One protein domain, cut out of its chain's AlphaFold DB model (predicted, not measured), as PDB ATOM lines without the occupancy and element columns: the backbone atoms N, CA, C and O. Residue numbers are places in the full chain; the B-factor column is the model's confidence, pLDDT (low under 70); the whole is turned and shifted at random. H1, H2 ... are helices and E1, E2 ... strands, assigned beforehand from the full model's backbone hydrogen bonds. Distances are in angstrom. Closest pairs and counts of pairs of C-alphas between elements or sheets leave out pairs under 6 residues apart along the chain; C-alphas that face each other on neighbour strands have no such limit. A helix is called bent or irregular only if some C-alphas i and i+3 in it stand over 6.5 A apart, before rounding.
ATOM      1  N   THR A  52     204.505 162.047 231.303       83.16
ATOM      2  CA  THR A  52     204.798 163.439 230.974       83.16
ATOM      3  C   THR A  52     205.622 164.022 232.109       83.16
ATOM      4  O   THR A  52     205.153 164.085 233.251       83.16
ATOM      5  N   THR A  53     206.856 164.420 231.809       84.58
ATOM      6  CA  THR A  53     207.653 165.235 232.725       84.58
ATOM      7  C   THR A  53     206.989 166.595 232.840       84.58
ATOM      8  O   THR A  53     206.720 167.234 231.828       84.58
ATOM      9  N   LEU A  54     206.673 166.997 234.066       85.36
ATOM     10  CA  LEU A  54     206.035 168.277 234.346       85.36
ATOM     11  C   LEU A  54     207.094 169.360 234.472       85.36
ATOM     12  O   LEU A  54     207.045 170.363 233.774       85.36
ATOM     13  N   VAL A  55     208.057 169.133 235.369       87.26
ATOM     14  CA  VAL A  55     209.113 170.083 235.716       87.26
ATOM     15  C   VAL A  55     210.351 169.309 236.172       87.26
ATOM     16  O   VAL A  55     210.237 168.333 236.920       87.26
ATOM     17  N   TYR A  56     211.528 169.757 235.735       90.63
ATOM     18  CA  TYR A  56     212.817 169.310 236.264       90.63
ATOM     19  C   TYR A  56     213.171 170.088 237.528       90.63
ATOM     20  O   TYR A  56     212.913 171.288 237.622       90.63
ATOM     21  N   ILE A  57     213.751 169.402 238.509       90.81
ATOM     22  CA  ILE A  57     214.051 169.972 239.824       90.81
ATOM     23  C   ILE A  57     215.554 169.885 240.086       90.81
ATOM     24  O   ILE A  57     216.214 168.912 239.728       90.81
ATOM     25  N   ASP A  58     216.094 170.924 240.710       90.35
ATOM     26  CA  ASP A  58     217.430 170.937 241.296       90.35
ATOM     27  C   ASP A  58     217.489 170.076 242.582       90.35
ATOM     28  O   ASP A  58     216.483 169.815 243.243       90.35
ATOM     29  N   LYS A  59     218.691 169.698 243.013       88.48
ATOM     30  CA  LYS A  59     218.990 169.054 244.298       88.48
ATOM     31  C   LYS A  59     218.422 169.806 245.508       88.48
ATOM     32  O   LYS A  59     218.174 169.183 246.535       88.48
ATOM     33  N   TYR A  60     218.196 171.117 245.394       88.80
ATOM     34  CA  TYR A  60     217.593 171.942 246.449       88.80
ATOM     35  C   TYR A  60     216.057 172.035 246.392       88.80
ATOM     36  O   TYR A  60     215.463 172.746 247.199       88.80
ATOM     37  N   GLY A  61     215.392 171.364 245.447       86.43
ATOM     38  CA  GLY A  61     213.928 171.393 245.338       86.43
ATOM     39  C   GLY A  61     213.379 172.549 244.502       86.43
ATOM     40  O   GLY A  61     212.175 172.779 244.484       86.43
ATOM     41  N   ARG A  62     214.237 173.296 243.799       88.83
ATOM     42  CA  ARG A  62     213.811 174.428 242.963       88.83
ATOM     43  C   ARG A  62     213.452 173.968 241.547       88.83
ATOM     44  O   ARG A  62     214.180 173.138 241.000       88.83
ATOM     45  N   PRO A  63     212.392 174.521 240.932       87.18
ATOM     46  CA  PRO A  63     212.051 174.217 239.549       87.18
ATOM     47  C   PRO A  63     213.075 174.845 238.592       87.18
ATOM     48  O   PRO A  63     213.340 176.048 238.650       87.18
ATOM     49  N   LEU A  64     213.628 174.044 237.683       85.78
ATOM     50  CA  LEU A  64     214.488 174.508 236.595       85.78
ATOM     51  C   LEU A  64     213.627 174.856 235.382       85.78
ATOM     52  O   LEU A  64     213.005 173.987 234.777       85.78
ATOM     53  N   ARG A  65     213.609 176.140 235.011       80.31
ATOM     54  CA  ARG A  65     212.844 176.640 233.853       80.31
ATOM     55  C   ARG A  65     213.603 176.546 232.529       80.31
ATOM     56  O   ARG A  65     213.001 176.650 231.471       80.31
ATOM     57  N   ASN A  66     214.911 176.311 232.573       80.19
ATOM     58  CA  ASN A  66     215.797 176.421 231.410       80.19
ATOM     59  C   ASN A  66     215.802 175.171 230.512       80.19
ATOM     60  O   ASN A  66     216.801 174.937 229.843       80.19
ATOM     61  N   SER A  67     214.759 174.329 230.573       71.67
ATOM     62  CA  SER A  67     214.672 173.017 229.898       71.67
ATOM     63  C   SER A  67     215.879 172.081 230.102       71.67
ATOM     64  O   SER A  67     216.039 171.094 229.388       71.67
ATOM     65  N   THR A  68     216.712 172.347 231.109       83.14
ATOM     66  CA  THR A  68     217.853 171.512 231.482       83.14
ATOM     67  C   THR A  68     217.362 170.236 232.148       83.14
ATOM     68  O   THR A  68     216.688 170.300 233.179       83.14
ATOM     69  N   GLU A  69     217.728 169.089 231.586       84.58
ATOM     70  CA  GLU A  69     217.404 167.791 232.171       84.58
ATOM     71  C   GLU A  69     218.238 167.557 233.436       84.58
ATOM     72  O   GLU A  69     219.466 167.678 233.423       84.58
ATOM     73  N   THR A  70     217.570 167.212 234.535       88.50
ATOM     74  CA  THR A  70     218.208 166.785 235.785       88.50
ATOM     75  C   THR A  70     217.778 165.375 236.164       88.50
ATOM     76  O   THR A  70     216.814 164.824 235.627       88.50
ATOM     77  N   ASP A  71     218.502 164.774 237.108       90.14
ATOM     78  CA  ASP A  71     218.160 163.465 237.658       90.14
ATOM     79  C   ASP A  71     216.809 163.482 238.384       90.14
ATOM     80  O   ASP A  71     216.118 162.463 238.405       90.14
ATOM     81  N   LEU A  72     216.406 164.631 238.933       92.44
ATOM     82  CA  LEU A  72     215.140 164.837 239.627       92.44
ATOM     83  C   LEU A  72     214.068 165.497 238.757       92.44
ATOM     84  O   LEU A  72     214.267 166.549 238.158       92.44
ATOM     85  N   SER A  73     212.871 164.921 238.755       91.01
ATOM     86  CA  SER A  73     211.725 165.455 238.018       91.01
ATOM     87  C   SER A  73     210.402 165.154 238.707       91.01
ATOM     88  O   SER A  73     210.221 164.103 239.323       91.01
ATOM     89  N   LEU A  74     209.442 166.063 238.557       90.15
ATOM     90  CA  LEU A  74     208.037 165.766 238.811       90.15
ATOM     91  C   LEU A  74     207.408 165.229 237.544       90.15
ATOM     92  O   LEU A  74     207.556 165.793 236.459       90.15
ATOM     93  N   ILE A  75     206.687 164.130 237.696       89.29
ATOM     94  CA  ILE A  75     206.111 163.417 236.576       89.29
ATOM     95  C   ILE A  75     204.633 163.128 236.799       89.29
ATOM     96  O   ILE A  75     204.187 162.883 237.921       89.29
ATOM     97  N   ARG A  76     203.886 163.070 235.698       87.03
ATOM     98  CA  ARG A  76     202.505 162.588 235.658       87.03
ATOM     99  C   ARG A  76     202.433 161.323 234.816       87.03
ATOM    100  O   ARG A  76     202.928 161.273 233.691       87.03
ATOM    101  N   THR A  77     201.831 160.275 235.366       87.43
ATOM    102  CA  THR A  77     201.583 159.029 234.632       87.43
ATOM    103  C   THR A  77     200.289 159.111 233.825       87.43
ATOM    104  O   THR A  77     199.416 159.928 234.114       87.43
ATOM    105  N   ARG A  78     200.124 158.200 232.856       82.92
ATOM    106  CA  ARG A  78     198.870 158.012 232.100       82.92
ATOM    107  C   ARG A  78     197.625 157.886 232.989       82.92
ATOM    108  O   ARG A  78     196.567 158.377 232.619       82.92
ATOM    109  N   ASP A  79     197.760 157.274 234.164       86.10
ATOM    110  CA  ASP A  79     196.664 157.123 235.134       86.10
ATOM    111  C   ASP A  79     196.337 158.431 235.880       86.10
ATOM    112  O   ASP A  79     195.589 158.416 236.856       86.10
ATOM    113  N   ASN A  80     196.925 159.558 235.459       86.09
ATOM    114  CA  ASN A  80     196.844 160.861 236.110       86.09
ATOM    115  C   ASN A  80     197.280 160.826 237.578       86.09
ATOM    116  O   ASN A  80     196.657 161.455 238.429       86.09
ATOM    117  N   LYS A  81     198.342 160.067 237.869       89.74
ATOM    118  CA  LYS A  81     198.992 160.053 239.181       89.74
ATOM    119  C   LYS A  81     200.323 160.778 239.101       89.74
ATOM    120  O   LYS A  81     201.064 160.613 238.127       89.74
ATOM    121  N   PHE A  82     200.628 161.519 240.151       90.41
ATOM    122  CA  PHE A  82     201.824 162.337 240.233       90.41
ATOM    123  C   PHE A  82     202.899 161.664 241.075       90.41
ATOM    124  O   PHE A  82     202.610 161.021 242.091       90.41
ATOM    125  N   TYR A  83     204.148 161.795 240.636       91.79
ATOM    126  CA  TYR A  83     205.294 161.250 241.348       91.79
ATOM    127  C   TYR A  83     206.477 162.211 241.315       91.79
ATOM    128  O   TYR A  83     206.749 162.838 240.292       91.79
ATOM    129  N   LEU A  84     207.218 162.236 242.419       92.14
ATOM    130  CA  LEU A  84     208.595 162.704 242.458       92.14
ATOM    131  C   LEU A  84     209.493 161.565 241.977       92.14
ATOM    132  O   LEU A  84     209.492 160.475 242.557       92.14
ATOM    133  N   GLN A  85     210.215 161.802 240.889       92.02
ATOM    134  CA  GLN A  85     211.075 160.827 240.240       92.02
ATOM    135  C   GLN A  85     212.539 161.242 240.359       92.02
ATOM    136  O   GLN A  85     212.879 162.383 240.069       92.02
ATOM    137  N   ARG A  86     213.405 160.282 240.697       91.03
ATOM    138  CA  ARG A  86     214.859 160.403 240.552       91.03
ATOM    139  C   ARG A  86     215.405 159.311 239.643       91.03
ATOM    140  O   ARG A  86     215.074 158.141 239.837       91.03
ATOM    141  N   VAL A  87     216.248 159.677 238.686       88.61
ATOM    142  CA  VAL A  87     216.996 158.749 237.831       88.61
ATOM    143  C   VAL A  87     218.419 158.627 238.368       88.61
ATOM    144  O   VAL A  87     219.162 159.595 238.412       88.61
ATOM    145  N   LEU A  88     218.798 157.433 238.808       86.88
ATOM    146  CA  LEU A  88     220.136 157.139 239.316       86.88
ATOM    147  C   LEU A  88     221.107 156.864 238.159       86.88
ATOM    148  O   LEU A  88     220.694 156.439 237.080       86.88
ATOM    149  N   GLU A  89     222.410 157.005 238.415       82.49
ATOM    150  CA  GLU A  89     223.481 156.811 237.417       82.49
ATOM    151  C   GLU A  89     223.446 155.426 236.738       82.49
ATOM    152  O   GLU A  89     223.807 155.286 235.574       82.49
ATOM    153  N   GLY A  90     222.939 154.397 237.429       76.24
ATOM    154  CA  GLY A  90     222.752 153.049 236.877       76.24
ATOM    155  C   GLY A  90     221.530 152.874 235.960       76.24
ATOM    156  O   GLY A  90     221.215 151.745 235.583       76.24
ATOM    157  N   GLY A  91     220.792 153.947 235.654       77.70
ATOM    158  CA  GLY A  91     219.518 153.905 234.923       77.70
ATOM    159  C   GLY A  91     218.336 153.400 235.760       77.70
ATOM    160  O   GLY A  91     217.251 153.141 235.234       77.70
ATOM    161  N   GLU A  92     218.534 153.224 237.068       81.29
ATOM    162  CA  GLU A  92     217.464 152.882 237.998       81.29
ATOM    163  C   GLU A  92     216.618 154.114 238.307       81.29
ATOM    164  O   GLU A  92     217.122 155.229 238.389       81.29
ATOM    165  N   VAL A  93     215.314 153.911 238.480       85.26
ATOM    166  CA  VAL A  93     214.369 155.006 238.678       85.26
ATOM    167  C   VAL A  93     213.654 154.821 240.006       85.26
ATOM    168  O   VAL A  93     212.992 153.806 240.232       85.26
ATOM    169  N   ILE A  94     213.766 155.823 240.870       86.53
ATOM    170  CA  ILE A  94     213.041 155.917 242.135       86.53
ATOM    171  C   ILE A  94     211.816 156.794 241.899       86.53
ATOM    172  O   ILE A  94     211.930 157.856 241.293       86.53
ATOM    173  N   ARG A  95     210.643 156.351 242.361       89.81
ATOM    174  CA  ARG A  95     209.390 157.112 242.264       89.81
ATOM    175  C   ARG A  95     208.666 157.123 243.594       89.81
ATOM    176  O   ARG A  95     208.323 156.057 244.105       89.81
ATOM    177  N   TRP A  96     208.378 158.312 244.103       91.11
ATOM    178  CA  TRP A  96     207.552 158.522 245.292       91.11
ATOM    179  C   TRP A  96     206.268 159.227 244.906       91.11
ATOM    180  O   TRP A  96     206.284 160.139 244.084       91.11
ATOM    181  N   ARG A  97     205.139 158.763 245.439       90.48
ATOM    182  CA  ARG A  97     203.830 159.312 245.080       90.48
ATOM    183  C   ARG A  97     203.709 160.725 245.643       90.48
ATOM    184  O   ARG A  97     203.964 160.912 246.824       90.48
ATOM    185  N   ALA A  98     203.280 161.678 244.826       89.54
ATOM    186  CA  ALA A  98     203.084 163.072 245.216       89.54
ATOM    187  C   ALA A  98     201.582 163.416 245.218       89.54
ATOM    188  O   ALA A  98     201.103 164.010 244.254       89.54
ATOM    189  N   PRO A  99     200.810 162.998 246.244       86.34
ATOM    190  CA  PRO A  99     199.377 163.291 246.318       86.34
ATOM    191  C   PRO A  99     199.084 164.793 246.384       86.34
ATOM    192  O   PRO A  99     198.033 165.203 245.903       86.34
ATOM    193  N   GLY A 100     200.023 165.617 246.867       86.49
ATOM    194  CA  GLY A 100     199.897 167.074 246.845       86.49
ATOM    195  C   GLY A 100     199.670 167.665 245.452       86.49
ATOM    196  O   GLY A 100     199.151 168.762 245.333       86.49
ATOM    197  N   LEU A 101     199.972 166.931 244.377       88.04
ATOM    198  CA  LEU A 101     199.713 167.359 242.999       88.04
ATOM    199  C   LEU A 101     198.408 166.789 242.417       88.04
ATOM    200  O   LEU A 101     198.048 167.137 241.295       88.04
ATOM    201  N   ASP A 102     197.674 165.937 243.145       88.07
ATOM    202  CA  ASP A 102     196.455 165.283 242.640       88.07
ATOM    203  C   ASP A 102     195.356 166.314 242.279       88.07
ATOM    204  O   ASP A 102     194.539 166.054 241.391       88.07
ATOM    205  N   HIS A 103     195.372 167.513 242.879       83.52
ATOM    206  CA  HIS A 103     194.473 168.623 242.528       83.52
ATOM    207  C   HIS A 103     194.726 169.184 241.111       83.52
ATOM    208  O   HIS A 103     193.802 169.669 240.457       83.52
ATOM    209  N   LEU A 104     195.941 169.022 240.570       82.13
ATOM    210  CA  LEU A 104     196.330 169.452 239.220       82.13
ATOM    211  C   LEU A 104     195.935 168.451 238.127       82.13
ATOM    212  O   LEU A 104     196.361 168.558 236.975       82.13
ATOM    213  N   LYS A 105     195.104 167.454 238.445       81.40
ATOM    214  CA  LYS A 105     194.673 166.412 237.502       81.40
ATOM    215  C   LYS A 105     194.076 166.969 236.204       81.40
ATOM    216  O   LYS A 105     194.273 166.375 235.141       81.40
ATOM    217  N   ASN A 106     193.387 168.103 236.269       79.74
ATOM    218  CA  ASN A 106     192.729 168.717 235.110       79.74
ATOM    219  C   ASN A 106     193.576 169.809 234.441       79.74
ATOM    220  O   ASN A 106     193.171 170.358 233.421       79.74
ATOM    221  N   VAL A 107     194.750 170.114 234.993       73.89
ATOM    222  CA  VAL A 107     195.624 171.176 234.504       73.89
ATOM    223  C   VAL A 107     196.501 170.649 233.370       73.89
ATOM    224  O   VAL A 107     197.048 169.543 233.444       73.89
ATOM    225  N   THR A 108     196.618 171.444 232.305       67.20
ATOM    226  CA  THR A 108     197.455 171.156 231.130       67.20
ATOM    227  C   THR A 108     198.794 171.888 231.158       67.20
ATOM    228  O   THR A 108     199.772 171.349 230.646       67.20
ATOM    229  N   ASN A 109     198.866 173.074 231.770       68.93
ATOM    230  CA  ASN A 109     200.088 173.873 231.857       68.93
ATOM    231  C   ASN A 109     200.634 173.893 233.292       68.93
ATOM    232  O   ASN A 109     199.974 174.408 234.188       68.93
ATOM    233  N   PHE A 110     201.825 173.330 233.506       69.09
ATOM    234  CA  PHE A 110     202.455 173.216 234.827       69.09
ATOM    235  C   PHE A 110     203.520 174.284 235.097       69.09
ATOM    236  O   PHE A 110     203.946 174.429 236.240       69.09
ATOM    237  N   GLU A 111     203.934 175.059 234.091       66.95
ATOM    238  CA  GLU A 111     205.032 176.030 234.231       66.95
ATOM    239  C   GLU A 111     204.706 177.181 235.197       66.95
ATOM    240  O   GLU A 111     205.606 177.833 235.732       66.95
ATOM    241  N   THR A 112     203.415 177.424 235.437       67.42
ATOM    242  CA  THR A 112     202.915 178.529 236.261       67.42
ATOM    243  C   THR A 112     202.703 178.173 237.730       67.42
ATOM    244  O   THR A 112     202.445 179.078 238.518       67.42
ATOM    245  N   TYR A 113     202.792 176.896 238.118       73.29
ATOM    246  CA  TYR A 113     202.451 176.465 239.477       73.29
ATOM    247  C   TYR A 113     203.635 176.566 240.427       73.29
ATOM    248  O   TYR A 113     204.773 176.226 240.083       73.29
ATOM    249  N   THR A 114     203.364 177.028 241.646       79.43
ATOM    250  CA  THR A 114     204.385 177.083 242.684       79.43
ATOM    251  C   THR A 114     204.508 175.711 243.345       79.43
ATOM    252  O   THR A 114     203.524 175.105 243.751       79.43
ATOM    253  N   LEU A 115     205.733 175.182 243.449       81.67
ATOM    254  CA  LEU A 115     205.955 173.871 244.081       81.67
ATOM    255  C   LEU A 115     205.690 173.891 245.596       81.67
ATOM    256  O   LEU A 115     205.541 172.833 246.197       81.67
ATOM    257  N   ASN A 116     205.604 175.078 246.200       79.57
ATOM    258  CA  ASN A 116     205.318 175.251 247.623       79.57
ATOM    259  C   ASN A 116     203.886 174.816 247.978       79.57
ATOM    260  O   ASN A 116     203.654 174.336 249.081       79.57
ATOM    261  N   GLU A 117     202.947 174.907 247.028       81.79
ATOM    262  CA  GLU A 117     201.559 174.457 247.203       81.79
ATOM    263  C   GLU A 117     201.459 172.939 247.435       81.79
ATOM    264  O   GLU A 117     200.477 172.462 247.995       81.79
ATOM    265  N   ILE A 118     202.476 172.151 247.056       84.55
ATOM    266  CA  ILE A 118     202.469 170.687 247.237       84.55
ATOM    267  C   ILE A 118     202.246 170.313 248.707       84.55
ATOM    268  O   ILE A 118     201.529 169.348 248.983       84.55
ATOM    269  N   ASP A 119     202.825 171.076 249.634       84.42
ATOM    270  CA  ASP A 119     202.729 170.810 251.071       84.42
ATOM    271  C   ASP A 119     201.312 171.053 251.598       84.42
ATOM    272  O   ASP A 119     200.808 170.262 252.395       84.42
ATOM    273  N   GLU A 120     200.625 172.071 251.079       83.58
ATOM    274  CA  GLU A 120     199.256 172.424 251.474       83.58
ATOM    275  C   GLU A 120     198.231 171.354 251.062       83.58
ATOM    276  O   GLU A 120     197.229 171.145 251.745       83.58
ATOM    277  N   TYR A 121     198.499 170.627 249.971       83.40
ATOM    278  CA  TYR A 121     197.586 169.624 249.408       83.40
ATOM    279  C   TYR A 121     197.937 168.170 249.761       83.40
ATOM    280  O   TYR A 121     197.352 167.238 249.203       83.40
ATOM    281  N   GLY A 122     198.874 167.948 250.685       82.09
ATOM    282  CA  GLY A 122     199.172 166.615 251.216       82.09
ATOM    283  C   GLY A 122     200.562 166.061 250.893       82.09
ATOM    284  O   GLY A 122     200.801 164.873 251.112       82.09
ATOM    285  N   GLY A 123     201.475 166.885 250.379       85.96
ATOM    286  CA  GLY A 123     202.904 166.585 250.315       85.96
ATOM    287  C   GLY A 123     203.288 165.433 249.379       85.96
ATOM    288  O   GLY A 123     202.617 165.123 248.383       85.96
ATOM    289  N   VAL A 124     204.408 164.780 249.708       87.67
ATOM    290  CA  VAL A 124     204.955 163.617 248.988       87.67
ATOM    291  C   VAL A 124     205.034 162.418 249.928       87.67
ATOM    292  O   VAL A 124     205.606 162.492 251.004       87.67
ATOM    293  N   VAL A 125     204.508 161.265 249.519       86.28
ATOM    294  CA  VAL A 125     204.551 160.041 250.331       86.28
ATOM    295  C   VAL A 125     205.953 159.442 250.286       86.28
ATOM    296  O   VAL A 125     206.341 158.802 249.301       86.28
ATOM    297  N   ILE A 126     206.693 159.614 251.378       85.00
ATOM    298  CA  ILE A 126     207.996 158.984 251.590       85.00
ATOM    299  C   ILE A 126     207.773 157.538 252.070       85.00
ATOM    300  O   ILE A 126     206.921 157.293 252.925       85.00
ATOM    301  N   PRO A 127     208.498 156.542 251.530       81.88
ATOM    302  CA  PRO A 127     208.435 155.175 252.036       81.88
ATOM    303  C   PRO A 127     208.783 155.100 253.529       81.88
ATOM    304  O   PRO A 127     209.795 155.658 253.953       81.88
ATOM    305  N   ALA A 128     208.007 154.327 254.297       77.53
ATOM    306  CA  ALA A 128     208.208 154.149 255.740       77.53
ATOM    307  C   ALA A 128     209.619 153.647 256.113       77.53
ATOM    308  O   ALA A 128     210.122 153.962 257.186       77.53
ATOM    309  N   ASP A 129     210.274 152.912 255.206       73.74
ATOM    310  CA  ASP A 129     211.655 152.434 255.360       73.74
ATOM    311  C   ASP A 129     212.686 153.579 255.454       73.74
ATOM    312  O   ASP A 129     213.774 153.381 255.991       73.74
ATOM    313  N   LEU A 130     212.381 154.750 254.882       75.26
ATOM    314  CA  LEU A 130     213.267 155.918 254.846       75.26
ATOM    315  C   LEU A 130     212.888 156.949 255.906       75.26
ATOM    316  O   LEU A 130     213.774 157.528 256.530       75.26
ATOM    317  N   MET A 131     211.586 157.164 256.107       74.74
ATOM    318  CA  MET A 131     211.080 158.036 257.157       74.74
ATOM    319  C   MET A 131     209.753 157.494 257.703       74.74
ATOM    320  O   MET A 131     208.803 157.348 256.932       74.74
ATOM    321  N   PRO A 132     209.653 157.203 259.014       71.11
ATOM    322  CA  PRO A 132     208.397 156.795 259.628       71.11
ATOM    323  C   PRO A 132     207.479 158.016 259.767       71.11
ATOM    324  O   PRO A 132     207.541 158.748 260.750       71.11
ATOM    325  N   THR A 133     206.638 158.257 258.767       67.88
ATOM    326  CA  THR A 133     205.620 159.316 258.802       67.88
ATOM    327  C   THR A 133     204.302 158.782 259.349       67.88
ATOM    328  O   THR A 133     203.848 157.711 258.934       67.88
ATOM    329  N   ALA A 134     203.663 159.532 260.247       65.81
ATOM    330  CA  ALA A 134     202.281 159.272 260.640       65.81
ATOM    331  C   ALA A 134     201.338 159.564 259.459       65.81
ATOM    332  O   ALA A 134     201.614 160.434 258.641       65.81
ATOM    333  N   SER A 135     200.211 158.854 259.360       62.54
ATOM    334  CA  SER A 135     199.259 159.024 258.249       62.54
ATOM    335  C   SER A 135     198.621 160.413 258.171       62.54
ATOM    336  O   SER A 135     198.108 160.769 257.115       62.54
ATOM    337  N   ASN A 136     198.610 161.155 259.282       70.22
ATOM    338  CA  ASN A 136     197.884 162.418 259.403       70.22
ATOM    339  C   ASN A 136     198.733 163.643 259.041       70.22
ATOM    340  O   ASN A 136     198.160 164.636 258.612       70.22
ATOM    341  N   ASP A 137     200.063 163.543 259.150       69.10
ATOM    342  CA  ASP A 137     200.999 164.618 258.810       69.10
ATOM    343  C   ASP A 137     201.894 164.149 257.656       69.10
ATOM    344  O   ASP A 137     202.888 163.444 257.882       69.10
ATOM    345  N   PRO A 138     201.538 164.467 256.399       67.84
ATOM    346  CA  PRO A 138     202.409 164.168 255.280       67.84
ATOM    347  C   PRO A 138     203.699 164.990 255.393       67.84
ATOM    348  O   PRO A 138     203.675 166.135 255.846       67.84
ATOM    349  N   PRO A 139     204.842 164.428 254.981       78.01
ATOM    350  CA  PRO A 139     206.102 165.141 255.063       78.01
ATOM    351  C   PRO A 139     206.184 166.244 254.008       78.01
ATOM    352  O   PRO A 139     205.600 166.126 252.924       78.01
ATOM    353  N   SER A 140     206.962 167.284 254.318       84.05
ATOM    354  CA  SER A 140     207.195 168.389 253.390       84.05
ATOM    355  C   SER A 140     207.883 167.899 252.113       84.05
ATOM    356  O   SER A 140     208.714 166.982 252.109       84.05
ATOM    357  N   PHE A 141     207.570 168.558 251.008       88.21
ATOM    358  CA  PHE A 141     208.220 168.431 249.720       88.21
ATOM    359  C   PHE A 141     209.736 168.609 249.835       88.21
ATOM    360  O   PHE A 141     210.486 167.838 249.229       88.21
ATOM    361  N   HIS A 142     210.210 169.560 250.643       89.21
ATOM    362  CA  HIS A 142     211.646 169.762 250.837       89.21
ATOM    363  C   HIS A 142     212.314 168.574 251.532       89.21
ATOM    364  O   HIS A 142     213.404 168.165 251.117       89.21
ATOM    365  N   ASP A 143     211.643 167.958 252.507       88.14
ATOM    366  CA  ASP A 143     212.128 166.728 253.139       88.14
ATOM    367  C   ASP A 143     212.174 165.588 252.123       88.14
ATOM    368  O   ASP A 143     213.169 164.867 252.029       88.14
ATOM    369  N   ALA A 144     211.137 165.452 251.293       89.41
ATOM    370  CA  ALA A 144     211.120 164.449 250.238       89.41
ATOM    371  C   ALA A 144     212.285 164.634 249.249       89.41
ATOM    372  O   ALA A 144     212.963 163.661 248.913       89.41
ATOM    373  N   VAL A 145     212.583 165.867 248.833       91.35
ATOM    374  CA  VAL A 145     213.740 166.165 247.972       91.35
ATOM    375  C   VAL A 145     215.066 165.858 248.681       91.35
ATOM    376  O   VAL A 145     215.982 165.284 248.088       91.35
ATOM    377  N   TYR A 146     215.181 166.179 249.965       91.37
ATOM    378  CA  TYR A 146     216.378 165.878 250.743       91.37
ATOM    379  C   TYR A 146     216.627 164.368 250.870       91.37
ATOM    380  O   TYR A 146     217.738 163.892 250.610       91.37
ATOM    381  N   TYR A 147     215.600 163.592 251.223       90.38
ATOM    382  CA  TYR A 147     215.734 162.149 251.393       90.38
ATOM    383  C   TYR A 147     215.932 161.427 250.064       90.38
ATOM    384  O   TYR A 147     216.760 160.518 250.006       90.38
ATOM    385  N   ILE A 148     215.247 161.822 248.982       90.64
ATOM    386  CA  ILE A 148     215.389 161.141 247.685       90.64
ATOM    387  C   ILE A 148     216.806 161.296 247.124       90.64
ATOM    388  O   ILE A 148     217.329 160.373 246.496       90.64
ATOM    389  N   ASN A 149     217.464 162.423 247.417       90.78
ATOM    390  CA  ASN A 149     218.856 162.679 247.052       90.78
ATOM    391  C   ASN A 149     219.858 161.813 247.822       90.78
ATOM    392  O   ASN A 149     220.935 161.511 247.307       90.78
ATOM    393  N   ARG A 150     219.492 161.358 249.022       88.74
ATOM    394  CA  ARG A 150     220.304 160.451 249.845       88.74
ATOM    395  C   ARG A 150     220.084 158.977 249.532       88.74
ATOM    396  O   ARG A 150     220.842 158.141 250.011       88.74
ATOM    397  N   VAL A 151     219.052 158.639 248.758       86.16
ATOM    398  CA  VAL A 151     218.842 157.251 248.351       86.16
ATOM    399  C   VAL A 151     219.904 156.859 247.336       86.16
ATOM    400  O   VAL A 151     219.966 157.402 246.234       86.16
TER     401      VAL A 151
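AT A GLANCE: This is residues 52 to 151 of the 301 residues of an uncharacterized protein of Trypanosoma cruzi (strain CL Brener) (UniProt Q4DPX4). A strongly twisted sheet of four strands in one antiparallel meander makes a wall in two layers with the helices H1 and H3 on one face and no named helix on the other; H3 is laid along it over E3, the irregular helix H1 is packed by the first residues of E3, and short H2 sits next to H1. Two long loops, residues 58 to 71 and 121 to 140, reach out far from each other. The printed part has 100 residues, in the order E1 E2 E3 E4 H1 H2 H3; the sheet's order is E1 - E2 - E3 - E4. The class is mixed, helices and strands, with 45 residues, under half, in named elements. The whole is compact and rounded, with a radius of gyration of the C-alphas of 12.7 A and spans of 34 by 33 by 25 A.

IN THESE COORDINATES: Find C-alpha 52 at (204.798, 163.439, 230.974); from there E1 runs through residues 52 to 57, 14.4 A. E2, residues 72 to 77, is 15.6 A long, E3, residues 82 to 87, 15.8 A, and E4, residues 93 to 97, 13.1 A. Look for H1 at residues 99 to 106, 14.1 A; it is irregular, with C-alphas 103 and 106 7.6 A apart. H2 takes residues 117 to 120, 5.3 A. H3, residues 141 to 150, runs 14.5 A from C-alpha 141 at (208.220, 168.431, 249.720) to C-alpha 150 at (220.304, 160.451, 249.845).

HOW THE PARTS SIT: Begin with the meander, each strand the antiparallel neighbour of the one before; its three neighbour pairs are hairpins. Look for N 54 and O 74 at 2.8 A between E1 and E2, N 85 and O 73 at 2.8 A between E2 and E3, and N 84 and O 96 at 2.8 A between E3 and E4. E1 and E4 are the edge strands. H3 is on the sheet at a height of 8.9 A, over E3 and along the strands, at 26 degrees on the local plane; their closest C-alphas, of Arg 86 and Ile 148, are 7.2 A apart. H1 is on the sheet too, with the C-alphas of Phe 82 and Leu 101, the closest of E3 and H1, 6.1 A apart. H1 and H2 touch, closest at the C-alphas of Gly 100 and Ile 118, 4.5 A. H2 and H3 are close but not clearly touching, 6.1 A between the C-alphas of Asp 119 and Phe 141, their closest; H1 and H3 are apart. Every O i to N i+4 pair is within hydrogen-bond range in H3; H1 has 0 of 4, but 3 of 5 O i to N i+3 pairs, and H2 is too short for an O i to N i+4 pair.

THE WHOLE: The two farthest C-alphas, of Asn 66 and Ala 134, are 36.5 A apart. The printed part has no cut; the links E1 to E2 and H2 to H3 are long. Look for pLDDT under 70 at residues 108 to 112, 133 to 135 and 137 to 138; the mean of the printed part is 83.3.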